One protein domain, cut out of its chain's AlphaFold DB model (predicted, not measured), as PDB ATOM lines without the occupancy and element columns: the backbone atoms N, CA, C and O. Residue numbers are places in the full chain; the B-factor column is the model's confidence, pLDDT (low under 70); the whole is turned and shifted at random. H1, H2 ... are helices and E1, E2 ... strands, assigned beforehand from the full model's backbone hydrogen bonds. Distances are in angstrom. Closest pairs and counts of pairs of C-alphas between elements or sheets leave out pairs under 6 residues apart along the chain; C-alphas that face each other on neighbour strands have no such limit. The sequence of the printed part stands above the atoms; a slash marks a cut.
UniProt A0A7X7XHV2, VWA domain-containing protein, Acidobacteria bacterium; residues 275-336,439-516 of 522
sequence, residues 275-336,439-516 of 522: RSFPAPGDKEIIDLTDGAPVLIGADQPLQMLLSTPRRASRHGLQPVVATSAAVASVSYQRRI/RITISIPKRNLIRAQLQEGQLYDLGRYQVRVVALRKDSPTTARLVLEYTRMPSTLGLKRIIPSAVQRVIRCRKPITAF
ATOM      1  N   ARG A 275      80.700 143.566 146.892       59.31
ATOM      2  CA  ARG A 275      81.089 143.571 148.313       59.31
ATOM      3  C   ARG A 275      82.594 143.419 148.539       59.31
ATOM      4  O   ARG A 275      83.095 143.869 149.568       59.31
ATOM      5  N   SER A 276      83.306 142.762 147.625       60.00
ATOM      6  CA  SER A 276      84.716 142.408 147.812       60.00
ATOM      7  C   SER A 276      85.689 143.560 147.532       60.00
ATOM      8  O   SER A 276      86.758 143.592 148.140       60.00
ATOM      9  N   PHE A 277      85.325 144.534 146.690       64.38
ATOM     10  CA  PHE A 277      86.181 145.673 146.320       64.38
ATOM     11  C   PHE A 277      85.784 146.969 147.052       64.38
ATOM     12  O   PHE A 277      84.588 147.188 147.256       64.38
ATOM     13  N   PRO A 278      86.729 147.878 147.365       67.31
ATOM     14  CA  PRO A 278      86.396 149.221 147.863       67.31
ATOM     15  C   PRO A 278      85.556 150.013 146.838       67.31
ATOM     16  O   PRO A 278      85.571 149.692 145.642       67.31
ATOM     17  N   ALA A 279      84.766 150.983 147.310       69.06
ATOM     18  CA  ALA A 279      83.940 151.906 146.520       69.06
ATOM     19  C   ALA A 279      84.390 153.377 146.699       69.06
ATOM     20  O   ALA A 279      85.086 153.680 147.670       69.06
ATOM     21  N   PRO A 280      84.010 154.325 145.815       72.12
ATOM     22  CA  PRO A 280      84.379 155.723 145.978       72.12
ATOM     23  C   PRO A 280      83.640 156.293 147.191       72.12
ATOM     24  O   PRO A 280      82.428 156.101 147.329       72.12
ATOM     25  N   GLY A 281      84.359 156.986 148.066       71.38
ATOM     26  CA  GLY A 281      83.833 157.464 149.345       71.38
ATOM     27  C   GLY A 281      83.966 156.478 150.510       71.38
ATOM     28  O   GLY A 281      83.583 156.810 151.636       71.38
ATOM     29  N   ASP A 282      84.504 155.275 150.279       75.44
ATOM     30  CA  ASP A 282      84.944 154.418 151.379       75.44
ATOM     31  C   ASP A 282      86.183 155.020 152.045       75.44
ATOM     32  O   ASP A 282      87.025 155.634 151.385       75.44
ATOM     33  N   LYS A 283      86.272 154.853 153.366       78.44
ATOM     34  CA  LYS A 283      87.336 155.427 154.191       78.44
ATOM     35  C   LYS A 283      88.168 154.324 154.829       78.44
ATOM     36  O   LYS A 283      87.600 153.383 155.383       78.44
ATOM     37  N   GLU A 284      89.481 154.485 154.787       78.44
ATOM     38  CA  GLU A 284      90.445 153.698 155.551       78.44
ATOM     39  C   GLU A 284      91.031 154.565 156.656       78.44
ATOM     40  O   GLU A 284      91.357 155.736 156.438       78.44
ATOM     41  N   ILE A 285      91.144 153.985 157.846       81.06
ATOM     42  CA  ILE A 285      91.688 154.658 159.021       81.06
ATOM     43  C   ILE A 285      92.996 153.966 159.381       81.06
ATOM     44  O   ILE A 285      93.016 152.762 159.643       81.06
ATOM     45  N   ILE A 286      94.076 154.741 159.379       80.56
ATOM     46  CA  ILE A 286      95.426 154.288 159.696       80.56
ATOM     47  C   ILE A 286      95.851 154.982 160.982       80.56
ATOM     48  O   ILE A 286      96.015 156.204 161.006       80.56
ATOM     49  N   ASP A 287      96.031 154.196 162.038       81.00
ATOM     50  CA  ASP A 287      96.620 154.671 163.283       81.00
ATOM     51  C   ASP A 287      98.153 154.582 163.173       81.00
ATOM     52  O   ASP A 287      98.714 153.572 162.744       81.00
ATOM     53  N   LEU A 288      98.826 155.675 163.514       81.56
ATOM     54  CA  LEU A 288     100.269 155.865 163.447       81.56
ATOM     55  C   LEU A 288     100.815 156.029 164.863       81.56
ATOM     56  O   LEU A 288     100.204 156.701 165.697       81.56
ATOM     57  N   THR A 289     101.992 155.464 165.103       82.06
ATOM     58  CA  THR A 289     102.760 155.629 166.342       82.06
ATOM     59  C   THR A 289     104.065 156.365 166.047       82.06
ATOM     60  O   THR A 289     104.582 156.296 164.930       82.06
ATOM     61  N   ASP A 290     104.569 157.129 167.015       78.38
ATOM     62  CA  ASP A 290     105.802 157.902 166.845       78.38
ATOM     63  C   ASP A 290     107.003 156.984 166.583       78.38
ATOM     64  O   ASP A 290     107.168 155.939 167.211       78.38
ATOM     65  N   GLY A 291     107.833 157.361 165.613       70.88
ATOM     66  CA  GLY A 291     109.049 156.633 165.247       70.88
ATOM     67  C   GLY A 291     108.841 155.389 164.374       70.88
ATOM     68  O   GLY A 291     109.749 155.052 163.613       70.88
ATOM     69  N   ALA A 292     107.663 154.755 164.392       80.88
ATOM     70  CA  ALA A 292     107.385 153.535 163.633       80.88
ATOM     71  C   ALA A 292     106.651 153.826 162.302       80.88
ATOM     72  O   ALA A 292     105.505 154.286 162.308       80.88
ATOM     73  N   PRO A 293     107.269 153.567 161.133       82.69
ATOM     74  CA  PRO A 293     106.593 153.731 159.852       82.69
ATOM     75  C   PRO A 293     105.572 152.611 159.609       82.69
ATOM     76  O   PRO A 293     105.889 151.428 159.720       82.69
ATOM     77  N   VAL A 294     104.362 152.980 159.188       84.81
ATOM     78  CA  VAL A 294     103.336 152.043 158.721       84.81
ATOM     79  C   VAL A 294     103.454 151.889 157.208       84.81
ATOM     80  O   VAL A 294     103.316 152.851 156.447       84.81
ATOM     81  N   LEU A 295     103.699 150.661 156.763       85.31
ATOM     82  CA  LEU A 295     103.776 150.310 155.349       85.31
ATOM     83  C   LEU A 295     102.380 149.995 154.812       85.31
ATOM     84  O   LEU A 295     101.671 149.179 155.388       85.31
ATOM     85  N   ILE A 296     101.994 150.602 153.693       85.06
ATOM     86  CA  ILE A 296     100.684 150.439 153.053       85.06
ATOM     87  C   ILE A 296     100.869 149.691 151.733       85.06
ATOM     88  O   ILE A 296     101.517 150.203 150.822       85.06
ATOM     89  N   GLY A 297     100.269 148.511 151.602       82.12
ATOM     90  CA  GLY A 297     100.162 147.749 150.357       82.12
ATOM     91  C   GLY A 297      98.784 147.881 149.705       82.12
ATOM     92  O   GLY A 297      97.807 148.261 150.349       82.12
ATOM     93  N   ALA A 298      98.701 147.547 148.417       81.56
ATOM     94  CA  ALA A 298      97.449 147.484 147.660       81.56
ATOM     95  C   ALA A 298      97.174 146.038 147.215       81.56
ATOM     96  O   ALA A 298      98.038 145.441 146.573       81.56
ATOM     97  N   ASP A 299      95.987 145.505 147.534       74.56
ATOM     98  CA  ASP A 299      95.505 144.171 147.114       74.56
ATOM     99  C   ASP A 299      96.489 143.019 147.394       74.56
ATOM    100  O   ASP A 299      96.739 142.171 146.535       74.56
ATOM    101  N   GLN A 300      97.084 143.010 148.585       74.25
ATOM    102  CA  GLN A 300      98.119 142.041 148.942       74.25
ATOM    103  C   GLN A 300      97.529 140.716 149.455       74.25
ATOM    104  O   GLN A 300      96.447 140.700 150.052       74.25
ATOM    105  N   PRO A 301      98.222 139.583 149.236       68.75
ATOM    106  CA  PRO A 301      97.799 138.298 149.774       68.75
ATOM    107  C   PRO A 301      97.878 138.295 151.305       68.75
ATOM    108  O   PRO A 301      98.701 138.985 151.902       68.75
ATOM    109  N   LEU A 302      97.054 137.453 151.941       66.25
ATOM    110  CA  LEU A 302      96.887 137.396 153.402       66.25
ATOM    111  C   LEU A 302      98.218 137.274 154.170       66.25
ATOM    112  O   LEU A 302      98.360 137.839 155.245       66.25
ATOM    113  N   GLN A 303      99.189 136.555 153.602       68.25
ATOM    114  CA  GLN A 303     100.506 136.303 154.202       68.25
ATOM    115  C   GLN A 303     101.376 137.563 154.335       68.25
ATOM    116  O   GLN A 303     102.310 137.573 155.126       68.25
ATOM    117  N   MET A 304     101.089 138.615 153.566       62.16
ATOM    118  CA  MET A 304     101.870 139.856 153.561       62.16
ATOM    119  C   MET A 304     101.284 140.940 154.478       62.16
ATOM    120  O   MET A 304     101.860 142.025 154.583       62.16
ATOM    121  N   LEU A 305     100.150 140.670 155.134       66.06
ATOM    122  CA  LEU A 305      99.414 141.640 155.947       66.06
ATOM    123  C   LEU A 305      99.908 141.663 157.398       66.06
ATOM    124  O   LEU A 305     100.126 140.617 158.004       66.06
ATOM    125  N   LEU A 306     100.041 142.869 157.960       61.31
ATOM    126  CA  LEU A 306     100.580 143.110 159.309       61.31
ATOM    127  C   LEU A 306      99.622 142.690 160.436       61.31
ATOM    128  O   LEU A 306     100.056 142.364 161.536       61.31
ATOM    129  N   SER A 307      98.318 142.653 160.168       56.56
ATOM    130  CA  SER A 307      97.316 142.079 161.065       56.56
ATOM    131  C   SER A 307      96.182 141.471 160.249       56.56
ATOM    132  O   SER A 307      95.774 142.005 159.218       56.56
ATOM    133  N   THR A 308      95.665 140.328 160.699       49.75
ATOM    134  CA  THR A 308      94.435 139.744 160.162       49.75
ATOM    135  C   THR A 308      93.267 140.202 161.031       49.75
ATOM    136  O   THR A 308      92.921 139.533 162.008       49.75
ATOM    137  N   PRO A 309      92.583 141.326 160.734       48.62
ATOM    138  CA  PRO A 309      91.261 141.490 161.304       48.62
ATOM    139  C   PRO A 309      90.418 140.299 160.829       48.62
ATOM    140  O   PRO A 309      90.468 139.925 159.655       48.62
ATOM    141  N   ARG A 310      89.598 139.726 161.723       44.50
ATOM    142  CA  ARG A 310      88.644 138.617 161.465       44.50
ATOM    143  C   ARG A 310      87.709 138.832 160.248       44.50
ATOM    144  O   ARG A 310      86.900 137.964 159.939       44.50
ATOM    145  N   ARG A 311      87.786 139.985 159.565       46.62
ATOM    146  CA  ARG A 311      87.071 140.371 158.337       46.62
ATOM    147  C   ARG A 311      87.928 141.249 157.401       46.62
ATOM    148  O   ARG A 311      87.445 142.272 156.920       46.62
ATOM    149  N   ALA A 312      89.191 140.901 157.151       49.31
ATOM    150  CA  ALA A 312      89.982 141.580 156.121       49.31
ATOM    151  C   ALA A 312      89.353 141.333 154.735       49.31
ATOM    152  O   ALA A 312      89.261 140.193 154.278       49.31
ATOM    153  N   SER A 313      88.891 142.386 154.056       54.00
ATOM    154  CA  SER A 313      88.589 142.286 152.625       54.00
ATOM    155  C   SER A 313      89.881 141.924 151.896       54.00
ATOM    156  O   SER A 313      90.923 142.456 152.236       54.00
ATOM    157  N   ARG A 314      89.867 141.067 150.874       60.03
ATOM    158  CA  ARG A 314      91.092 140.758 150.099       60.03
ATOM    159  C   ARG A 314      91.573 141.916 149.209       60.03
ATOM    160  O   ARG A 314      92.597 141.797 148.550       60.03
ATOM    161  N   HIS A 315      90.816 143.015 149.169       68.56
ATOM    162  CA  HIS A 315      91.038 144.133 148.258       68.56
ATOM    163  C   HIS A 315      90.988 145.491 148.977       68.56
ATOM    164  O   HIS A 315      90.208 145.684 149.920       68.56
ATOM    165  N   GLY A 316      91.785 146.444 148.497       73.88
ATOM    166  CA  GLY A 316      91.974 147.791 149.048       73.88
ATOM    167  C   GLY A 316      93.386 148.044 149.589       73.88
ATOM    168  O   GLY A 316      94.296 147.237 149.393       73.88
ATOM    169  N   LEU A 317      93.554 149.188 150.254       76.81
ATOM    170  CA  LEU A 317      94.773 149.594 150.953       76.81
ATOM    171  C   LEU A 317      94.838 148.935 152.328       76.81
ATOM    172  O   LEU A 317      93.865 148.972 153.080       76.81
ATOM    173  N   GLN A 318      95.973 148.315 152.640       78.69
ATOM    174  CA  GLN A 318      96.148 147.514 153.853       78.69
ATOM    175  C   GLN A 318      97.558 147.661 154.414       78.69
ATOM    176  O   GLN A 318      98.496 147.834 153.634       78.69
ATOM    177  N   PRO A 319      97.736 147.568 155.740       76.38
ATOM    178  CA  PRO A 319      99.061 147.577 156.329       76.38
ATOM    179  C   PRO A 319      99.804 146.267 156.025       76.38
ATOM    180  O   PRO A 319      99.251 145.177 156.197       76.38
ATOM    181  N   VAL A 320     101.058 146.367 155.590       78.75
ATOM    182  CA  VAL A 320     101.900 145.221 155.203       78.75
ATOM    183  C   VAL A 320     103.140 145.095 156.080       78.75
ATOM    184  O   VAL A 320     103.605 146.074 156.655       78.75
ATOM    185  N   VAL A 321     103.682 143.879 156.171       77.62
ATOM    186  CA  VAL A 321     104.902 143.590 156.954       77.62
ATOM    187  C   VAL A 321     106.173 143.938 156.183       77.62
ATOM    188  O   VAL A 321     107.152 144.399 156.759       77.62
ATOM    189  N   ALA A 322     106.163 143.715 154.868       78.00
ATOM    190  CA  ALA A 322     107.351 143.810 154.031       78.00
ATOM    191  C   ALA A 322     107.364 145.088 153.185       78.00
ATOM    192  O   ALA A 322     106.364 145.457 152.565       78.00
ATOM    193  N   THR A 323     108.536 145.715 153.076       79.44
ATOM    194  CA  THR A 323     108.769 146.878 152.203       79.44
ATOM    195  C   THR A 323     108.606 146.545 150.721       79.44
ATOM    196  O   THR A 323     108.180 147.405 149.957       79.44
ATOM    197  N   SER A 324     108.866 145.299 150.311       79.94
ATOM    198  CA  SER A 324     108.678 144.828 148.930       79.94
ATOM    199  C   SER A 324     107.215 144.828 148.475       79.94
ATOM    200  O   SER A 324     106.942 144.985 147.288       79.94
ATOM    201  N   ALA A 325     106.276 144.678 149.413       76.94
ATOM    202  CA  ALA A 325     104.835 144.695 149.160       76.94
ATOM    203  C   ALA A 325     104.204 146.085 149.390       76.94
ATOM    204  O   ALA A 325     103.003 146.273 149.168       76.94
ATOM    205  N   ALA A 326     104.996 147.059 149.855       82.56
ATOM    206  CA  ALA A 326     104.530 148.390 150.209       82.56
ATOM    207  C   ALA A 326     104.472 149.309 148.981       82.56
ATOM    208  O   ALA A 326     105.442 149.503 148.254       82.56
ATOM    209  N   VAL A 327     103.316 149.930 148.787       85.62
ATOM    210  CA  VAL A 327     103.066 150.970 147.785       85.62
ATOM    211  C   VAL A 327     103.384 152.358 148.339       85.62
ATOM    212  O   VAL A 327     103.756 153.254 147.583       85.62
ATOM    213  N   ALA A 328     103.238 152.547 149.649       86.81
ATOM    214  CA  ALA A 328     103.675 153.741 150.356       86.81
ATOM    215  C   ALA A 328     104.076 153.406 151.793       86.81
ATOM    216  O   ALA A 328     103.626 152.417 152.362       86.81
ATOM    217  N   SER A 329     104.900 154.260 152.382       86.94
ATOM    218  CA  SER A 329     105.242 154.248 153.800       86.94
ATOM    219  C   SER A 329     104.786 155.560 154.418       86.94
ATOM    220  O   SER A 329     105.115 156.631 153.904       86.94
ATOM    221  N   VAL A 330     104.004 155.490 155.490       86.62
ATOM    222  CA  VAL A 330     103.557 156.662 156.244       86.62
ATOM    223  C   VAL A 330     104.224 156.631 157.606       86.62
ATOM    224  O   VAL A 330     104.170 155.629 158.307       86.62
ATOM    225  N   SER A 331     104.852 157.735 157.989       85.19
ATOM    226  CA  SER A 331     105.542 157.855 159.270       85.19
ATOM    227  C   SER A 331     105.051 159.074 160.032       85.19
ATOM    228  O   SER A 331     104.855 160.144 159.449       85.19
ATOM    229  N   TYR A 332     104.866 158.898 161.337       84.94
ATOM    230  CA  TYR A 332     104.689 159.986 162.284       84.94
ATOM    231  C   TYR A 332     106.004 160.154 163.028       84.94
ATOM    232  O   TYR A 332     106.433 159.245 163.732       84.94
ATOM    233  N   GLN A 333     106.703 161.256 162.775       79.06
ATOM    234  CA  GLN A 333     108.005 161.489 163.386       79.06
ATOM    235  C   GLN A 333     108.138 162.943 163.803       79.06
ATOM    236  O   GLN A 333     107.734 163.873 163.090       79.06
ATOM    237  N   ARG A 334     108.771 163.135 164.958       74.56
ATOM    238  CA  ARG A 334     109.322 164.428 165.340       74.56
ATOM    239  C   ARG A 334     110.534 164.739 164.469       74.56
ATOM    240  O   ARG A 334     111.397 163.886 164.259       74.56
ATOM    241  N   ARG A 335     110.638 165.972 163.973       70.31
ATOM    242  CA  ARG A 335     111.869 166.407 163.312       70.31
ATOM    243  C   ARG A 335     112.938 166.625 164.379       70.31
ATOM    244  O   ARG A 335     112.859 167.578 165.151       70.31
ATOM    245  N   ILE A 336     113.908 165.719 164.431       69.00
ATOM    246  CA  ILE A 336     115.101 165.874 165.259       69.00
ATOM    247  C   ILE A 336     116.038 166.807 164.498       69.00
ATOM    248  O   ILE A 336     116.462 166.490 163.385       69.00
ATOM    249  N   ARG A 439     105.250 165.675 162.447       78.12
ATOM    250  CA  ARG A 439     104.740 165.717 161.077       78.12
ATOM    251  C   ARG A 439     104.449 164.309 160.607       78.12
ATOM    252  O   ARG A 439     105.214 163.381 160.855       78.12
ATOM    253  N   ILE A 440     103.340 164.178 159.892       81.25
ATOM    254  CA  ILE A 440     102.994 162.946 159.197       81.25
ATOM    255  C   ILE A 440     103.574 163.069 157.788       81.25
ATOM    256  O   ILE A 440     103.215 163.979 157.035       81.25
ATOM    257  N   THR A 441     104.513 162.191 157.445       83.56
ATOM    258  CA  THR A 441     105.137 162.172 156.118       83.56
ATOM    259  C   THR A 441     104.788 160.895 155.380       83.56
ATOM    260  O   THR A 441     104.764 159.816 155.971       83.56
ATOM    261  N   ILE A 442     104.520 161.029 154.084       84.69
ATOM    262  CA  ILE A 442     104.321 159.909 153.172       84.69
ATOM    263  C   ILE A 442     105.531 159.782 152.252       84.69
ATOM    264  O   ILE A 442     106.015 160.767 151.689       84.69
ATOM    265  N   SER A 443     106.022 158.557 152.115       83.81
ATOM    266  CA  SER A 443     107.048 158.173 151.160       83.81
ATOM    267  C   SER A 443     106.455 157.189 150.161       83.81
ATOM    268  O   SER A 443     105.980 156.121 150.546       83.81
ATOM    269  N   ILE A 444     106.458 157.559 148.882       83.25
ATOM    270  CA  ILE A 444     105.965 156.705 147.801       83.25
ATOM    271  C   ILE A 444     107.171 156.267 146.958       83.25
ATOM    272  O   ILE A 444     107.744 157.108 146.254       83.25
ATOM    273  N   PRO A 445     107.566 154.981 146.999       70.25
ATOM    274  CA  PRO A 445     108.600 154.433 146.130       70.25
ATOM    275  C   PRO A 445     108.064 154.296 144.692       70.25
ATOM    276  O   PRO A 445     107.671 153.224 144.243       70.25
ATOM    277  N   LYS A 446     107.998 155.408 143.950       66.62
ATOM    278  CA  LYS A 446     107.901 155.411 142.476       66.62
ATOM    279  C   LYS A 446     109.310 155.578 141.889       66.62
ATOM    280  O   LYS A 446     110.279 155.671 142.633       66.62
ATOM    281  N   ARG A 447     109.436 155.650 140.552       50.44
ATOM    282  CA  ARG A 447     110.721 155.926 139.862       50.44
ATOM    283  C   ARG A 447     111.486 157.125 140.456       50.44
ATOM    284  O   ARG A 447     112.705 157.109 140.429       50.44
ATOM    285  N   ASN A 448     110.770 158.089 141.047       55.72
ATOM    286  CA  ASN A 448     111.318 159.109 141.940       55.72
ATOM    287  C   ASN A 448     110.718 158.919 143.343       55.72
ATOM    288  O   ASN A 448     109.499 158.777 143.471       55.72
ATOM    289  N   LEU A 449     111.556 158.938 144.385       59.72
ATOM    290  CA  LEU A 449     111.105 158.889 145.776       59.72
ATOM    291  C   LEU A 449     110.368 160.194 146.109       59.72
ATOM    292  O   LEU A 449     110.990 161.236 146.307       59.72
ATOM    293  N   ILE A 450     109.039 160.144 146.187       67.31
ATOM    294  CA  ILE A 450     108.248 161.294 146.634       67.31
ATOM    295  C   ILE A 450     108.184 161.223 148.156       67.31
ATOM    296  O   ILE A 450     107.530 160.333 148.697       67.31
ATOM    297  N   ARG A 451     108.864 162.148 148.844       71.81
ATOM    298  CA  ARG A 451     108.714 162.371 150.289       71.81
ATOM    299  C   ARG A 451     107.972 163.683 150.495       71.81
ATOM    300  O   ARG A 451     108.530 164.747 150.248       71.81
ATOM    301  N   ALA A 452     106.720 163.600 150.931       76.81
ATOM    302  CA  ALA A 452     105.866 164.764 151.130       76.81
ATOM    303  C   ALA A 452     105.283 164.780 152.544       76.81
ATOM    304  O   ALA A 452     105.027 163.733 153.144       76.81
ATOM    305  N   GLN A 453     105.071 165.981 153.078       82.50
ATOM    306  CA  GLN A 453     104.255 166.163 154.272       82.50
ATOM    307  C   GLN A 453     102.784 166.038 153.870       82.50
ATOM    308  O   GLN A 453     102.348 166.691 152.923       82.50
ATOM    309  N   LEU A 454     102.038 165.190 154.578       82.00
ATOM    310  CA  LEU A 454     100.614 164.992 154.330       82.00
ATOM    311  C   LEU A 454      99.832 166.239 154.759       82.00
ATOM    312  O   LEU A 454     100.031 166.752 155.861       82.00
ATOM    313  N   GLN A 455      98.939 166.705 153.889       82.06
ATOM    314  CA  GLN A 455      97.990 167.781 154.175       82.06
ATOM    315  C   GLN A 455      96.567 167.312 153.875       82.06
ATOM    316  O   GLN A 455      96.347 166.486 152.984       82.06
ATOM    317  N   GLU A 456      95.597 167.843 154.616       86.19
ATOM    318  CA  GLU A 456      94.184 167.549 154.383       86.19
ATOM    319  C   GLU A 456      93.747 168.047 152.996       86.19
ATOM    320  O   GLU A 456      94.218 169.066 152.495       86.19
ATOM    321  N   GLY A 457      92.876 167.289 152.334       82.44
ATOM    322  CA  GLY A 457      92.383 167.576 150.987       82.44
ATOM    323  C   GLY A 457      93.304 167.138 149.843       82.44
ATOM    324  O   GLY A 457      92.828 167.026 148.710       82.44
ATOM    325  N   GLN A 458      94.578 166.824 150.106       85.62
ATOM    326  CA  GLN A 458      95.508 166.385 149.061       85.62
ATOM    327  C   GLN A 458      95.186 164.979 148.536       85.62
ATOM    328  O   GLN A 458      94.696 164.107 149.262       85.62
ATOM    329  N   LEU A 459      95.469 164.774 147.247       86.81
ATOM    330  CA  LEU A 459      95.265 163.518 146.531       86.81
ATOM    331  C   LEU A 459      96.593 162.792 146.331       86.81
ATOM    332  O   LEU A 459      97.575 163.396 145.902       86.81
ATOM    333  N   TYR A 460      96.596 161.483 146.572       85.56
ATOM    334  CA  TYR A 460      97.752 160.621 146.353       85.56
ATOM    335  C   TYR A 460      97.375 159.392 145.530       85.56
ATOM    336  O   TYR A 460      96.357 158.739 145.770       85.56
ATOM    337  N   ASP A 461      98.246 159.058 144.579       85.56
ATOM    338  CA  ASP A 461      98.126 157.862 143.749       85.56
ATOM    339  C   ASP A 461      98.931 156.713 144.364       85.56
ATOM    340  O   ASP A 461     100.157 156.634 144.200       85.56
ATOM    341  N   LEU A 462      98.223 155.810 145.041       82.81
ATOM    342  CA  LEU A 462      98.754 154.632 145.715       82.81
ATOM    343  C   LEU A 462      98.504 153.387 144.854       82.81
ATOM    344  O   LEU A 462      97.518 152.660 145.004       82.81
ATOM    345  N   GLY A 463      99.428 153.135 143.926       78.94
ATOM    346  CA  GLY A 463      99.383 151.969 143.047       78.94
ATOM    347  C   GLY A 463      98.208 152.060 142.076       78.94
ATOM    348  O   GLY A 463      98.214 152.896 141.175       78.94
ATOM    349  N   ARG A 464      97.201 151.194 142.249       78.69
ATOM    350  CA  ARG A 464      95.972 151.185 141.431       78.69
ATOM    351  C   ARG A 464      94.848 152.052 142.010       78.69
ATOM    352  O   ARG A 464      93.817 152.214 141.358       78.69
ATOM    353  N   TYR A 465      95.037 152.588 143.214       83.88
ATOM    354  CA  TYR A 465      94.054 153.388 143.936       83.88
ATOM    355  C   TYR A 465      94.458 154.860 143.956       83.88
ATOM    356  O   TYR A 465      95.637 155.186 144.071       83.88
ATOM    357  N   GLN A 466      93.468 155.745 143.895       85.50
ATOM    358  CA  GLN A 466      93.644 157.159 144.204       85.50
ATOM    359  C   GLN A 466      92.871 157.473 145.474       85.50
ATOM    360  O   GLN A 466      91.698 157.100 145.598       85.50
ATOM    361  N   VAL A 467      93.538 158.143 146.407       86.62
ATOM    362  CA  VAL A 467      92.967 158.487 147.706       86.62
ATOM    363  C   VAL A 467      93.111 159.964 148.016       86.62
ATOM    364  O   VAL A 467      94.089 160.599 147.628       86.62
ATOM    365  N   ARG A 468      92.135 160.496 148.748       87.94
ATOM    366  CA  ARG A 468      92.155 161.831 149.339       87.94
ATOM    367  C   ARG A 468      92.410 161.731 150.834       87.94
ATOM    368  O   ARG A 468      91.792 160.909 151.506       87.94
ATOM    369  N   VAL A 469      93.258 162.602 151.364       87.44
ATOM    370  CA  VAL A 469      93.399 162.777 152.813       87.44
ATOM    371  C   VAL A 469      92.199 163.564 153.325       87.44
ATOM    372  O   VAL A 469      92.011 164.716 152.949       87.44
ATOM    373  N   VAL A 470      91.362 162.943 154.152       84.94
ATOM    374  CA  VAL A 470      90.145 163.585 154.682       84.94
ATOM    375  C   VAL A 470      90.389 164.220 156.038       84.94
ATOM    376  O   VAL A 470      89.823 165.269 156.316       84.94
ATOM    377  N   ALA A 471      91.188 163.573 156.883       83.31
ATOM    378  CA  ALA A 471      91.494 164.077 158.214       83.31
ATOM    379  C   ALA A 471      92.866 163.592 158.687       83.31
ATOM    380  O   ALA A 471      93.233 162.430 158.470       83.31
ATOM    381  N   LEU A 472      93.579 164.481 159.373       83.06
ATOM    382  CA  LEU A 472      94.840 164.235 160.067       83.06
ATOM    383  C   LEU A 472      94.650 164.621 161.539       83.06
ATOM    384  O   LEU A 472      94.758 165.790 161.903       83.06
ATOM    385  N   ARG A 473      94.352 163.648 162.404       82.25
ATOM    386  CA  ARG A 473      94.165 163.898 163.842       82.25
ATOM    387  C   ARG A 473      95.417 163.507 164.611       82.25
ATOM    388  O   ARG A 473      95.861 162.372 164.515       82.25
ATOM    389  N   LYS A 474      95.994 164.436 165.366       80.31
ATOM    390  CA  LYS A 474      97.082 164.152 166.311       80.31
ATOM    391  C   LYS A 474      96.434 163.906 167.672       80.31
ATOM    392  O   LYS A 474      96.086 164.863 168.356       80.31
ATOM    393  N   ASP A 475      96.180 162.642 167.999       75.62
ATOM    394  CA  ASP A 475      95.446 162.272 169.215       75.62
ATOM    395  C   ASP A 475      96.337 162.411 170.466       75.62
ATOM    396  O   ASP A 475      95.847 162.741 171.543       75.62
ATOM    397  N   SER A 476      97.654 162.205 170.332       74.81
ATOM    398  CA  SER A 476      98.631 162.416 171.405       74.81
ATOM    399  C   SER A 476     100.031 162.756 170.856       74.81
ATOM    400  O   SER A 476     100.265 162.646 169.649       74.81
ATOM    401  N   PRO A 477     101.007 163.117 171.716       70.19
ATOM    402  CA  PRO A 477     102.404 163.272 171.313       70.19
ATOM    403  C   PRO A 477     103.046 161.979 170.805       70.19
ATOM    404  O   PRO A 477     104.191 162.002 170.391       70.19
ATOM    405  N   THR A 478     102.383 160.829 170.883       74.62
ATOM    406  CA  THR A 478     102.937 159.552 170.416       74.62
ATOM    407  C   THR A 478     102.038 158.857 169.404       74.62
ATOM    408  O   THR A 478     102.465 157.881 168.793       74.62
ATOM    409  N   THR A 479     100.817 159.354 169.186       81.19
ATOM    410  CA  THR A 479      99.825 158.722 168.314       81.19
ATOM    411  C   THR A 479      99.113 159.730 167.423       81.19
ATOM    412  O   THR A 479      98.697 160.809 167.850       81.19
ATOM    413  N   ALA A 480      98.926 159.351 166.164       83.50
ATOM    414  CA  ALA A 480      98.163 160.129 165.203       83.50
ATOM    415  C   ALA A 480      97.290 159.217 164.341       83.50
ATOM    416  O   ALA A 480      97.635 158.072 164.080       83.50
ATOM    417  N   ARG A 481      96.167 159.738 163.861       84.88
ATOM    418  CA  ARG A 481      95.210 159.032 163.019       84.88
ATOM    419  C   ARG A 481      95.083 159.716 161.667       84.88
ATOM    420  O   ARG A 481      94.735 160.895 161.571       84.88
ATOM    421  N   LEU A 482      95.314 158.941 160.616       84.94
ATOM    422  CA  LEU A 482      95.169 159.338 159.224       84.94
ATOM    423  C   LEU A 482      93.902 158.708 158.639       84.94
ATOM    424  O   LEU A 482      93.722 157.493 158.695       84.94
ATOM    425  N   VAL A 483      93.038 159.528 158.037       85.00
ATOM    426  CA  VAL A 483      91.835 159.061 157.335       85.00
ATOM    427  C   VAL A 483      91.990 159.292 155.836       85.00
ATOM    428  O   VAL A 483      92.068 160.435 155.381       85.00
ATOM    429  N   LEU A 484      91.999 158.202 155.072       84.62
ATOM    430  CA  LEU A 484      92.092 158.203 153.613       84.62
ATOM    431  C   LEU A 484      90.746 157.822 153.004       84.62
ATOM    432  O   LEU A 484      90.125 156.862 153.441       84.62
ATOM    433  N   GLU A 485      90.303 158.539 151.977       85.19
ATOM    434  CA  GLU A 485      89.072 158.244 151.239       85.19
ATOM    435  C   GLU A 485      89.381 157.863 149.796       85.19
ATOM    436  O   GLU A 485      90.110 158.576 149.108       85.19
ATOM    437  N   TYR A 486      88.809 156.759 149.313       82.88
ATOM    438  CA  TYR A 486      88.983 156.340 147.923       82.88
ATOM    439  C   TYR A 486      88.231 157.278 146.978       82.88
ATOM    440  O   TYR A 486      87.010 157.402 147.051       82.88
ATOM    441  N   THR A 487      88.947 157.884 146.033       80.88
ATOM    442  CA  THR A 487      88.346 158.666 144.943       80.88
ATOM    443  C   THR A 487      88.277 157.861 143.651       80.88
ATOM    444  O   THR A 487      87.302 157.968 142.906       80.88
ATOM    445  N   ARG A 488      89.282 157.015 143.390       76.81
ATOM    446  CA  ARG A 488      89.354 156.159 142.198       76.81
ATOM    447  C   ARG A 488      89.911 154.781 142.538       76.81
ATOM    448  O   ARG A 488      90.843 154.647 143.325       76.81
ATOM    449  N   MET A 489      89.367 153.758 141.888       73.38
ATOM    450  CA  MET A 489      89.745 152.357 142.073       73.38
ATOM    451  C   MET A 489      89.670 151.585 140.743       73.38
ATOM    452  O   MET A 489      88.939 151.999 139.832       73.38
ATOM    453  N   PRO A 490      90.407 150.471 140.598       66.25
ATOM    454  CA  PRO A 490      90.343 149.646 139.402       66.25
ATOM    455  C   PRO A 490      89.006 148.890 139.363       66.25
ATOM    456  O   PRO A 490      88.621 148.226 140.321       66.25
ATOM    457  N   SER A 491      88.272 148.983 138.251       57.75
ATOM    458  CA  SER A 491      87.099 148.136 138.012       57.75
ATOM    459  C   SER A 491      87.556 146.890 137.262       57.75
ATOM    460  O   SER A 491      87.938 147.008 136.100       57.75
ATOM    461  N   THR A 492      87.494 145.717 137.885       54.88
ATOM    462  CA  THR A 492      87.891 144.445 137.254       54.88
ATOM    463  C   THR A 492      87.096 144.124 135.983       54.88
ATOM    464  O   THR A 492      87.620 143.454 135.106       54.88
ATOM    465  N   LEU A 493      85.873 144.655 135.843       55.75
ATOM    466  CA  LEU A 493      84.982 144.425 134.692       55.75
ATOM    467  C   LEU A 493      84.168 145.673 134.277       55.75
ATOM    468  O   LEU A 493      83.093 145.561 133.703       55.75
ATOM    469  N   GLY A 494      84.589 146.889 134.646       53.22
ATOM    470  CA  GLY A 494      83.833 148.118 134.321       53.22
ATOM    471  C   GLY A 494      82.522 148.327 135.101       53.22
ATOM    472  O   GLY A 494      82.048 149.456 135.182       53.22
ATOM    473  N   LEU A 495      81.985 147.298 135.765       57.59
ATOM    474  CA  LEU A 495      80.731 147.329 136.539       57.59
ATOM    475  C   LEU A 495      80.633 148.505 137.529       57.59
ATOM    476  O   LEU A 495      79.620 149.198 137.580       57.59
ATOM    477  N   LYS A 496      81.710 148.809 138.266       56.78
ATOM    478  CA  LYS A 496      81.739 149.939 139.217       56.78
ATOM    479  C   LYS A 496      81.861 151.325 138.565       56.78
ATOM    480  O   LYS A 496      81.771 152.324 139.270       56.78
ATOM    481  N   ARG A 497      82.085 151.412 137.251       56.06
ATOM    482  CA  ARG A 497      81.998 152.678 136.499       56.06
ATOM    483  C   ARG A 497      80.581 152.949 135.999       56.06
ATOM    484  O   ARG A 497      80.222 154.106 135.839       56.06
ATOM    485  N   ILE A 498      79.803 151.892 135.759       58.12
ATOM    486  CA  ILE A 498      78.444 151.970 135.206       58.12
ATOM    487  C   ILE A 498      77.428 152.303 136.307       58.12
ATOM    488  O   ILE A 498      76.479 153.045 136.079       58.12
ATOM    489  N   ILE A 499      77.634 151.786 137.522       59.91
ATOM    490  CA  ILE A 499      76.711 152.003 138.643       59.91
ATOM    491  C   ILE A 499      76.974 153.382 139.283       59.91
ATOM    492  O   ILE A 499      78.105 153.624 139.714       59.91
ATOM    493  N   PRO A 500      75.964 154.260 139.440       63.66
ATOM    494  CA  PRO A 500      76.126 155.557 140.095       63.66
ATOM    495  C   PRO A 500      76.679 155.446 141.522       63.66
ATOM    496  O   PRO A 500      76.304 154.554 142.289       63.66
ATOM    497  N   SER A 501      77.521 156.402 141.924       61.28
ATOM    498  CA  SER A 501      78.170 156.411 143.248       61.28
ATOM    499  C   SER A 501      77.179 156.455 144.422       61.28
ATOM    500  O   SER A 501      77.504 155.998 145.518       61.28
ATOM    501  N   ALA A 502      75.969 156.982 144.213       61.84
ATOM    502  CA  ALA A 502      74.887 156.959 145.197       61.84
ATOM    503  C   ALA A 502      74.356 155.533 145.428       61.84
ATOM    504  O   ALA A 502      74.206 155.112 146.569       61.84
ATOM    505  N   VAL A 503      74.165 154.754 144.361       58.44
ATOM    506  CA  VAL A 503      73.678 153.367 144.435       58.44
ATOM    507  C   VAL A 503      74.733 152.457 145.068       58.44
ATOM    508  O   VAL A 503      74.410 151.647 145.934       58.44
ATOM    509  N   GLN A 504      76.014 152.657 144.737       60.44
ATOM    510  CA  GLN A 504      77.122 151.947 145.396       60.44
ATOM    511  C   GLN A 504      77.187 152.236 146.905       60.44
ATOM    512  O   GLN A 504      77.506 151.346 147.691       60.44
ATOM    513  N   ARG A 505      76.838 153.464 147.314       59.38
ATOM    514  CA  ARG A 505      76.749 153.872 148.723       59.38
ATOM    515  C   ARG A 505      75.519 153.336 149.455       59.38
ATOM    516  O   ARG A 505      75.561 153.307 150.677       59.38
ATOM    517  N   VAL A 506      74.457 152.929 148.754       57.53
ATOM    518  CA  VAL A 506      73.237 152.348 149.351       57.53
ATOM    519  C   VAL A 506      73.348 150.826 149.475       57.53
ATOM    520  O   VAL A 506      72.990 150.276 150.508       57.53
ATOM    521  N   ILE A 507      73.972 150.145 148.505       54.56
ATOM    522  CA  ILE A 507      74.275 148.693 148.549       54.56
ATOM    523  C   ILE A 507      75.470 148.404 149.503       54.56
ATOM    524  O   ILE A 507      76.146 147.376 149.456       54.56
ATOM    525  N   ARG A 508      75.755 149.349 150.406       54.72
ATOM    526  CA  ARG A 508      76.921 149.397 151.286       54.72
ATOM    527  C   ARG A 508      76.968 148.198 152.202       54.72
ATOM    528  O   ARG A 508      76.021 147.908 152.923       54.72
ATOM    529  N   CYS A 509      78.119 147.548 152.238       49.12
ATOM    530  CA  CYS A 509      78.288 146.361 153.058       49.12
ATOM    531  C   CYS A 509      79.702 146.188 153.632       49.12
ATOM    532  O   CYS A 509      79.963 145.196 154.318       49.12
ATOM    533  N   ARG A 510      80.599 147.151 153.387       52.03
ATOM    534  CA  ARG A 510      81.934 147.207 153.986       52.03
ATOM    535  C   ARG A 510      81.923 148.245 155.108       52.03
ATOM    536  O   ARG A 510      81.618 149.411 154.876       52.03
ATOM    537  N   LYS A 511      82.209 147.806 156.336       54.19
ATOM    538  CA  LYS A 511      82.546 148.722 157.435       54.19
ATOM    539  C   LYS A 511      83.967 149.252 157.182       54.19
ATOM    540  O   LYS A 511      84.781 148.467 156.689       54.19
ATOM    541  N   PRO A 512      84.263 150.529 157.479       51.69
ATOM    542  CA  PRO A 512      85.622 151.056 157.358       51.69
ATOM    543  C   PRO A 512      86.571 150.171 158.169       51.69
ATOM    544  O   PRO A 512      86.253 149.816 159.311       51.69
ATOM    545  N   ILE A 513      87.688 149.760 157.566       54.41
ATOM    546  CA  ILE A 513      88.682 148.966 158.281       54.41
ATOM    547  C   ILE A 513      89.423 149.949 159.182       54.41
ATOM    548  O   ILE A 513      90.060 150.898 158.733       54.41
ATOM    549  N   THR A 514      89.258 149.753 160.483       48.44
ATOM    550  CA  THR A 514      90.088 150.386 161.502       48.44
ATOM    551  C   THR A 514      91.267 149.453 161.713       48.44
ATOM    552  O   THR A 514      91.112 148.361 162.264       48.44
ATOM    553  N   ALA A 515      92.435 149.823 161.192       48.78
ATOM    554  CA  ALA A 515      93.665 149.120 161.520       48.78
ATOM    555  C   ALA A 515      94.091 149.568 162.926       48.78
ATOM    556  O   ALA A 515      94.802 150.554 163.076       48.78
ATOM    557  N   PHE A 516      93.584 148.879 163.952       42.56
ATOM    558  CA  PHE A 516      94.010 149.096 165.332       42.56
ATOM    559  C   PHE A 516      95.459 148.638 165.491       42.56
ATOM    560  O   PHE A 516      95.765 147.463 165.279       42.56
TER     561      PHE A 516
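What this domain is: This is residues 275 to 336 and 439 to 516 of the 522 residues of the protein "VWA domain-containing protein" of Acidobacteria bacterium (UniProt A0A7X7XHV2). Two strongly twisted antiparallel sheets stand partly face to face, E1 and E9 of the smaller one near E4 of the larger, while E6 lies away from the smaller sheet. At one end of the long axis two short helices, H1 and H2, follow E9, and the last residues fold back to E1. The printed part has 140 residues with nine named strands, E1 to E9, then H1 and H2; the sheet orders are E3, E2, E4, E5, E6 and E1, E9, E8, E7. The class is mostly strand, though under half of the residues are in named elements. The whole is compact, with a radius of gyration of the C-alphas of 15.0 A and spans of 49 by 33 by 31 A.

How they stand to each other: The larger sheet runs E3, residues 317 to 319, E2, residues 294 to 298, E4, residues 328 to 334, E5, residues 439 to 445, and E6, residues 449 to 453. E2 and E3 form a hairpin, with N 297 and O 318 at 2.8 A. Between the neighbour strands E2 and E4, N 294 and O 330 are within hydrogen-bond range at 2.8 A, and between the neighbour strands E4 and E5, N 331 and O 441 are within hydrogen-bond range at 2.9 A. E5 and E6 form a hairpin, with N 442 and O 452 at 2.9 A. The smaller sheet runs E1, residues 283 to 289, E9, residues 479 to 488, E8, residues 465 to 474, and E7, residues 459 to 462. E7, E8 and E9 make a meander, each strand the antiparallel neighbour of the one before. N 286 and O 482 of E1 and E9 are 2.9 A apart, N 470 and O 483 of E8 and E9 2.9 A, and N 462 and O 465 of E7 and E8 2.8 A. E8 bends by 56 degrees at residue 470. Between the sheets, the closest C-alphas of E1 and E4, Leu 288 and Tyr 332, are 6.2 A apart. H1, residues 495 to 498, and H2, residues 501 to 506, are on neither sheet. They are close but not clearly touching, C-alphas 496 and 504 being 8.0 A apart. In H2 every O i to N i+4 pair is within hydrogen-bond range; H1 is too short for one. Residues 514 to 515 pair parallel with residues 285 to 286 of E1.

Where its parts are: E1 begins at C-alpha 283 (87.336, 155.427, 154.191) and H2 ends at C-alpha 506 (73.237, 152.348, 149.351). E9 measures 28.3 A, E8 25.0 A, E1 19.6 A, E4 19.3 A and E5 19.1 A.

The domain as a whole: The C-alphas farthest apart, of Ile 336 and Ile 498, are 49.4 A apart. Residues 337 to 438 are not printed, with 11.2 A between C-alphas 336 and 439. The link from E2 to E3 is long. Mean pLDDT of the printed part is 72.1, and 53 residues are under 70, among them 301 to 315 and 490 to 516.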